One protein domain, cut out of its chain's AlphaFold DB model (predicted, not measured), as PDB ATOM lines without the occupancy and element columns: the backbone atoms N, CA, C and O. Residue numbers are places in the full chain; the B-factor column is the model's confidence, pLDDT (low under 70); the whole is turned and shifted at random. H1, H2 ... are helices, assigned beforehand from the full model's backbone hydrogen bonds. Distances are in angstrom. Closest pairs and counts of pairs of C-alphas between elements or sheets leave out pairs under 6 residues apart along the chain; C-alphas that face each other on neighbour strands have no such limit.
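AT A GLANCE: This is residues 2 to 51 of the 152 residues of an uncharacterized protein of Psychrobacter sp. KH172YL61 (UniProt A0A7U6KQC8). Two longer helices, H1 and H4, spread as a loose, wide V with their first residues nearest; beyond H1 the chain folds back through short H2 to H3, which packs on H1, while residues 44 to 50 of H4 stick out as an arm. The 50 printed residues hold four named helices, H1 to H4 in order, and no named strand: all helix. The whole is loose, radius of gyration of the C-alphas 12.8 A, and elongated, spanning 39 by 22 by 14 A.

IN THESE COORDINATES: H1, residues 2 to 13, begins at C-alpha 2 (28.769, 21.177, 109.754) and is 16.8 A long. H2 is residues 15 to 19 and H3 residues 27 to 30. H4, residues 33 to 51, is 25.1 A long and ends at C-alpha 51 (5.551, 33.908, 104.971).

HOW THE PARTS SIT: H1, with residues 7 to 11 alone, touches H3; the closest C-alphas, Ala 10 and His 30, are 5.8 A apart. H1 and H2 are close but not clearly touching, the closest C-alphas, Phe 11 and Leu 18, 7.9 A apart. H1 and H4 are close but not clearly touching, the closest C-alphas, Leu 3 and Val 35, 7.1 A apart, at a steep tilt of 56 degrees, opposite ways. H3 and H4 only just touch, only at the corner, with 3 pairs of C-alphas within 8 A, the closest Phe 28 and Gln 36 at 6.0 A. H2 is apart from H3 and H4. Every O i to N i+4 pair is within hydrogen-bond range in H1 and H2, and 14 of 15 in H4; H3 is too short for one.

THE WHOLE: The farthest C-alphas, Ala 20 and Lys 49, are 39.0 A apart. The printed part has no cut and no long link; no printed residue is under pLDDT 70.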
ATOM      1  N   ARG A   2      28.120  20.956 111.067       79.12
ATOM      2  CA  ARG A   2      28.769  21.177 109.754       79.12
ATOM      3  C   ARG A   2      28.773  22.648 109.317       79.12
ATOM      4  O   ARG A   2      29.790  23.135 108.857       79.12
ATOM      5  N   LEU A   3      27.660  23.354 109.529       88.44
ATOM      6  CA  LEU A   3      27.495  24.743 109.090       88.44
ATOM      7  C   LEU A   3      28.418  25.725 109.834       88.44
ATOM      8  O   LEU A   3      29.027  26.579 109.204       88.44
ATOM      9  N   VAL A   4      28.543  25.586 111.159       91.81
ATOM     10  CA  VAL A   4      29.392  26.468 111.985       91.81
ATOM     11  C   VAL A   4      30.858  26.378 111.559       91.81
ATOM     12  O   VAL A   4      31.506  27.410 111.406       91.81
ATOM     13  N   ASN A   5      31.359  25.163 111.312       92.25
ATOM     14  CA  ASN A   5      32.736  24.955 110.865       92.25
ATOM     15  C   ASN A   5      32.981  25.623 109.508       92.25
ATOM     16  O   ASN A   5      33.894  26.427 109.394       92.25
ATOM     17  N   THR A   6      32.104  25.401 108.523       91.50
ATOM     18  CA  THR A   6      32.251  26.021 107.197       91.50
ATOM     19  C   THR A   6      32.222  27.551 107.247       91.50
ATOM     20  O   THR A   6      32.985  28.203 106.541       91.50
ATOM     21  N   ILE A   7      31.379  28.142 108.100       93.62
ATOM     22  CA  ILE A   7      31.340  29.602 108.278       93.62
ATOM     23  C   ILE A   7      32.617  30.106 108.954       93.62
ATOM     24  O   ILE A   7      33.103  31.181 108.614       93.62
ATOM     25  N   THR A   8      33.164  29.342 109.901       95.06
ATOM     26  CA  THR A   8      34.414  29.685 110.590       95.06
ATOM     27  C   THR A   8      35.585  29.659 109.612       95.06
ATOM     28  O   THR A   8      36.372  30.601 109.585       95.06
ATOM     29  N   ASP A   9      35.650  28.647 108.747       94.56
ATOM     30  CA  ASP A   9      36.661  28.561 107.692       94.56
ATOM     31  C   ASP A   9      36.538  29.741 106.714       94.56
ATOM     32  O   ASP A   9      37.535  30.392 106.405       94.56
ATOM     33  N   ALA A  10      35.314  30.085 106.290       94.94
ATOM     34  CA  ALA A  10      35.063  31.247 105.434       94.94
ATOM     35  C   ALA A  10      35.456  32.571 106.113       94.94
ATOM     36  O   ALA A  10      36.000  33.458 105.459       94.94
ATOM     37  N   PHE A  11      35.221  32.709 107.419       96.56
ATOM     38  CA  PHE A  11      35.635  33.879 108.193       96.56
ATOM     39  C   PHE A  11      37.160  34.017 108.245       96.56
ATOM     40  O   PHE A  11      37.686  35.096 107.983       96.56
ATOM     41  N   VAL A  12      37.879  32.927 108.539       96.88
ATOM     42  CA  VAL A  12      39.349  32.927 108.590       96.88
ATOM     43  C   VAL A  12      39.940  33.232 107.212       96.88
ATOM     44  O   VAL A  12      40.823  34.084 107.101       96.88
ATOM     45  N   ALA A  13      39.420  32.589 106.164       96.50
ATOM     46  CA  ALA A  13      39.888  32.760 104.790       96.50
ATOM     47  C   ALA A  13      39.699  34.188 104.253       96.50
ATOM     48  O   ALA A  13      40.496  34.632 103.436       96.50
ATOM     49  N   ASN A  14      38.678  34.909 104.726       96.75
ATOM     50  CA  ASN A  14      38.362  36.274 104.293       96.75
ATOM     51  C   ASN A  14      38.679  37.330 105.371       96.75
ATOM     52  O   ASN A  14      38.098  38.415 105.378       96.75
ATOM     53  N   SER A  15      39.569  37.009 106.317       97.00
ATOM     54  CA  SER A  15      39.857  37.865 107.476       97.00
ATOM     55  C   SER A  15      40.450  39.227 107.102       97.00
ATOM     56  O   SER A  15      40.097  40.223 107.729       97.00
ATOM     57  N   GLU A  16      41.291  39.296 106.067       97.38
ATOM     58  CA  GLU A  16      41.863  40.561 105.585       97.38
ATOM     59  C   GLU A  16      40.774  41.519 105.086       97.38
ATOM     60  O   GLU A  16      40.684  42.648 105.566       97.38
ATOM     61  N   ASP A  17      39.884  41.048 104.208       97.62
ATOM     62  CA  ASP A  17      38.766  41.842 103.683       97.62
ATOM     63  C   ASP A  17      37.752  42.226 104.769       97.62
ATOM     64  O   ASP A  17      37.161  43.309 104.739       97.62
ATOM     65  N   LEU A  18      37.544  41.353 105.759       96.44
ATOM     66  CA  LEU A  18      36.713  41.644 106.928       96.44
ATOM     67  C   LEU A  18      37.289  42.783 107.766       96.44
ATOM     68  O   LEU A  18      36.558  43.702 108.133       96.44
ATOM     69  N   LEU A  19      38.589  42.733 108.057       97.31
ATOM     70  CA  LEU A  19      39.277  43.759 108.841       97.31
ATOM     71  C   LEU A  19      39.403  45.078 108.073       97.31
ATOM     72  O   LEU A  19      39.336  46.144 108.682       97.31
ATOM     73  N   ALA A  20      39.536  45.015 106.748       97.88
ATOM     74  CA  ALA A  20      39.516  46.185 105.877       97.88
ATOM     75  C   ALA A  20      38.104  46.773 105.680       97.88
ATOM     76  O   ALA A  20      37.971  47.875 105.150       97.88
ATOM     77  N   GLY A  21      37.044  46.063 106.091       96.75
ATOM     78  CA  GLY A  21      35.654  46.464 105.857       96.75
ATOM     79  C   GLY A  21      35.235  46.398 104.382       96.75
ATOM     80  O   GLY A  21      34.255  47.031 103.992       96.75
ATOM     81  N   THR A  22      35.978  45.660 103.555       97.69
ATOM     82  CA  THR A  22      35.780  45.542 102.102       97.69
ATOM     83  C   THR A  22      35.033  44.273 101.698       97.69
ATOM     84  O   THR A  22      34.612  44.173 100.541       97.69
ATOM     85  N   LEU A  23      34.824  43.330 102.629       96.62
ATOM     86  CA  LEU A  23      34.115  42.080 102.354       96.62
ATOM     87  C   LEU A  23      32.709  42.352 101.801       96.62
ATOM     88  O   LEU A  23      31.859  42.953 102.457       96.62
ATOM     89  N   GLN A  24      32.444  41.860 100.592       95.31
ATOM     90  CA  GLN A  24      31.146  42.020  99.947       95.31
ATOM     91  C   GLN A  24      30.177  40.912 100.365       95.31
ATOM     92  O   GLN A  24      30.491  39.724 100.290       95.31
ATOM     93  N   GLY A  25      28.961  41.295 100.750       92.75
ATOM     94  CA  GLY A  25      27.905  40.356 101.130       92.75
ATOM     95  C   GLY A  25      28.117  39.687 102.495       92.75
ATOM     96  O   GLY A  25      28.942  40.093 103.306       92.75
ATOM     97  N   SER A  26      27.310  38.665 102.783       92.94
ATOM     98  CA  SER A  26      27.393  37.914 104.046       92.94
ATOM     99  C   SER A  26      28.448  36.810 103.989       92.94
ATOM    100  O   SER A  26      28.681  36.260 102.918       92.94
ATOM    101  N   LEU A  27      28.942  36.350 105.143       93.81
ATOM    102  CA  LEU A  27      29.827  35.176 105.247       93.81
ATOM    103  C   LEU A  27      29.305  33.921 104.529       93.81
ATOM    104  O   LEU A  27      30.092  33.147 103.992       93.81
ATOM    105  N   PHE A  28      27.982  33.725 104.460       93.38
ATOM    106  CA  PHE A  28      27.403  32.605 103.713       93.38
ATOM    107  C   PHE A  28      27.768  32.632 102.226       93.38
ATOM    108  O   PHE A  28      27.943  31.569 101.645       93.38
ATOM    109  N   ALA A  29      27.913  33.817 101.622       92.94
ATOM    110  CA  ALA A  29      28.275  33.979 100.211       92.94
ATOM    111  C   ALA A  29      29.725  33.558  99.914       92.94
ATOM    112  O   ALA A  29      30.067  33.321  98.761       92.94
ATOM    113  N   HIS A  30      30.542  33.423 100.962       93.81
ATOM    114  CA  HIS A  30      31.940  32.994 100.904       93.81
ATOM    115  C   HIS A  30      32.134  31.540 101.361       93.81
ATOM    116  O   HIS A  30      33.257  31.053 101.430       93.81
ATOM    117  N   CYS A  31      31.046  30.835 101.688       93.44
ATOM    118  CA  CYS A  31      31.063  29.399 101.969       93.44
ATOM    119  C   CYS A  31      31.004  28.582 100.667       93.44
ATOM    120  O   CYS A  31      30.736  29.121  99.594       93.44
ATOM    121  N   ASP A  32      31.180  27.264 100.750       91.19
ATOM    122  CA  ASP A  32      31.008  26.385  99.594       91.19
ATOM    123  C   ASP A  32      29.562  26.402  99.058       91.19
ATOM    124  O   ASP A  32      28.598  26.711  99.770       91.19
ATOM    125  N   THR A  33      29.397  26.021  97.790       91.69
ATOM    126  CA  THR A  33      28.101  26.049  97.097       91.69
ATOM    127  C   THR A  33      27.024  25.256  97.839       91.69
ATOM    128  O   THR A  33      25.868  25.666  97.850       91.69
ATOM    129  N   THR A  34      27.381  24.166  98.525       91.31
ATOM    130  CA  THR A  34      26.412  23.353  99.274       91.31
ATOM    131  C   THR A  34      25.761  24.151 100.400       91.31
ATOM    132  O   THR A  34      24.545  24.077 100.587       91.31
ATOM    133  N   VAL A  35      26.553  24.921 101.152       91.88
ATOM    134  CA  VAL A  35      26.044  25.781 102.227       91.88
ATOM    135  C   VAL A  35      25.216  26.921 101.650       91.88
ATOM    136  O   VAL A  35      24.105  27.159 102.129       91.88
ATOM    137  N   GLN A  36      25.706  27.578 100.598       92.69
ATOM    138  CA  GLN A  36      24.973  28.655  99.929       92.69
ATOM    139  C   GLN A  36      23.588  28.190  99.464       92.69
ATOM    140  O   GLN A  36      22.568  28.768  99.849       92.69
ATOM    141  N   THR A  37      23.539  27.104  98.690       93.62
ATOM    142  CA  THR A  37      22.292  26.529  98.183       93.62
ATOM    143  C   THR A  37      21.389  26.063  99.320       93.62
ATOM    144  O   THR A  37      20.192  26.334  99.276       93.62
ATOM    145  N   GLY A  38      21.935  25.436 100.366       93.25
ATOM    146  CA  GLY A  38      21.152  24.992 101.519       93.25
ATOM    147  C   GLY A  38      20.449  26.143 102.248       93.25
ATOM    148  O   GLY A  38      19.257  26.050 102.544       93.25
ATOM    149  N   ILE A  39      21.145  27.261 102.487       93.25
ATOM    150  CA  ILE A  39      20.550  28.457 103.106       93.25
ATOM    151  C   ILE A  39      19.491  29.083 102.194       93.25
ATOM    152  O   ILE A  39      18.420  29.465 102.672       93.25
ATOM    153  N   LEU A  40      19.756  29.173 100.887       93.94
ATOM    154  CA  LEU A  40      18.788  29.690  99.916       93.94
ATOM    155  C   LEU A  40      17.520  28.829  99.869       93.94
ATOM    156  O   LEU A  40      16.417  29.368  99.939       93.94
ATOM    157  N   GLN A  41      17.662  27.504  99.828       95.75
ATOM    158  CA  GLN A  41      16.539  26.564  99.846       95.75
ATOM    159  C   GLN A  41      15.741  26.648 101.149       95.75
ATOM    160  O   GLN A  41      14.514  26.659 101.109       95.75
ATOM    161  N   ALA A  42      16.407  26.775 102.302       95.12
ATOM    162  CA  ALA A  42      15.730  26.953 103.584       95.12
ATOM    163  C   ALA A  42      14.918  28.261 103.629       95.12
ATOM    164  O   ALA A  42      13.759  28.255 104.049       95.12
ATOM    165  N   LYS A  43      15.488  29.375 103.144       95.25
ATOM    166  CA  LYS A  43      14.775  30.659 103.024       95.25
ATOM    167  C   LYS A  43      13.593  30.566 102.059       95.25
ATOM    168  O   LYS A  43      12.520  31.078 102.370       95.25
ATOM    169  N   GLN A  44      13.775  29.900 100.920       96.50
ATOM    170  CA  GLN A  44      12.718  29.705  99.930       96.50
ATOM    171  C   GLN A  44      11.571  28.865 100.501       96.50
ATOM    172  O   GLN A  44      10.412  29.256 100.394       96.50
ATOM    173  N   LEU A  45      11.887  27.772 101.197       96.56
ATOM    174  CA  LEU A  45      10.894  26.939 101.867       96.56
ATOM    175  C   LEU A  45      10.118  27.734 102.928       96.56
ATOM    176  O   LEU A  45       8.891  27.659 102.973       96.56
ATOM    177  N   ALA A  46      10.807  28.528 103.753       96.75
ATOM    178  CA  ALA A  46      10.157  29.402 104.730       96.75
ATOM    179  C   ALA A  46       9.245  30.437 104.051       96.75
ATOM    180  O   ALA A  46       8.129  30.675 104.513       96.75
ATOM    181  N   ARG A  47       9.665  31.011 102.919       93.94
ATOM    182  CA  ARG A  47       8.832  31.923 102.127       93.94
ATOM    183  C   ARG A  47       7.559  31.256 101.630       93.94
ATOM    184  O   ARG A  47       6.473  31.780 101.855       93.94
ATOM    185  N   GLU A  48       7.688  30.089 101.019       93.31
ATOM    186  CA  GLU A  48       6.560  29.360 100.443       93.31
ATOM    187  C   GLU A  48       5.587  28.828 101.495       93.31
ATOM    188  O   GLU A  48       4.379  28.828 101.263       93.31
ATOM    189  N   LYS A  49       6.097  28.359 102.639       92.88
ATOM    190  CA  LYS A  49       5.293  27.643 103.642       92.88
ATOM    191  C   LYS A  49       4.865  28.494 104.833       92.88
ATOM    192  O   LYS A  49       3.846  28.182 105.438       92.88
ATOM    193  N   ILE A  50       5.623  29.535 105.182       94.25
ATOM    194  CA  ILE A  50       5.402  30.337 106.395       94.25
ATOM    195  C   ILE A  50       5.002  31.767 106.028       94.25
ATOM    196  O   ILE A  50       3.930  32.215 106.430       94.25
ATOM    197  N   PHE A  51       5.815  32.487 105.247       91.50
ATOM    198  CA  PHE A  51       5.551  33.908 104.971       91.50
ATOM    199  C   PHE A  51       4.338  34.127 104.058       91.50
ATOM    200  O   PHE A  51       3.567  35.053 104.284       91.50
TER     201      PHE A  51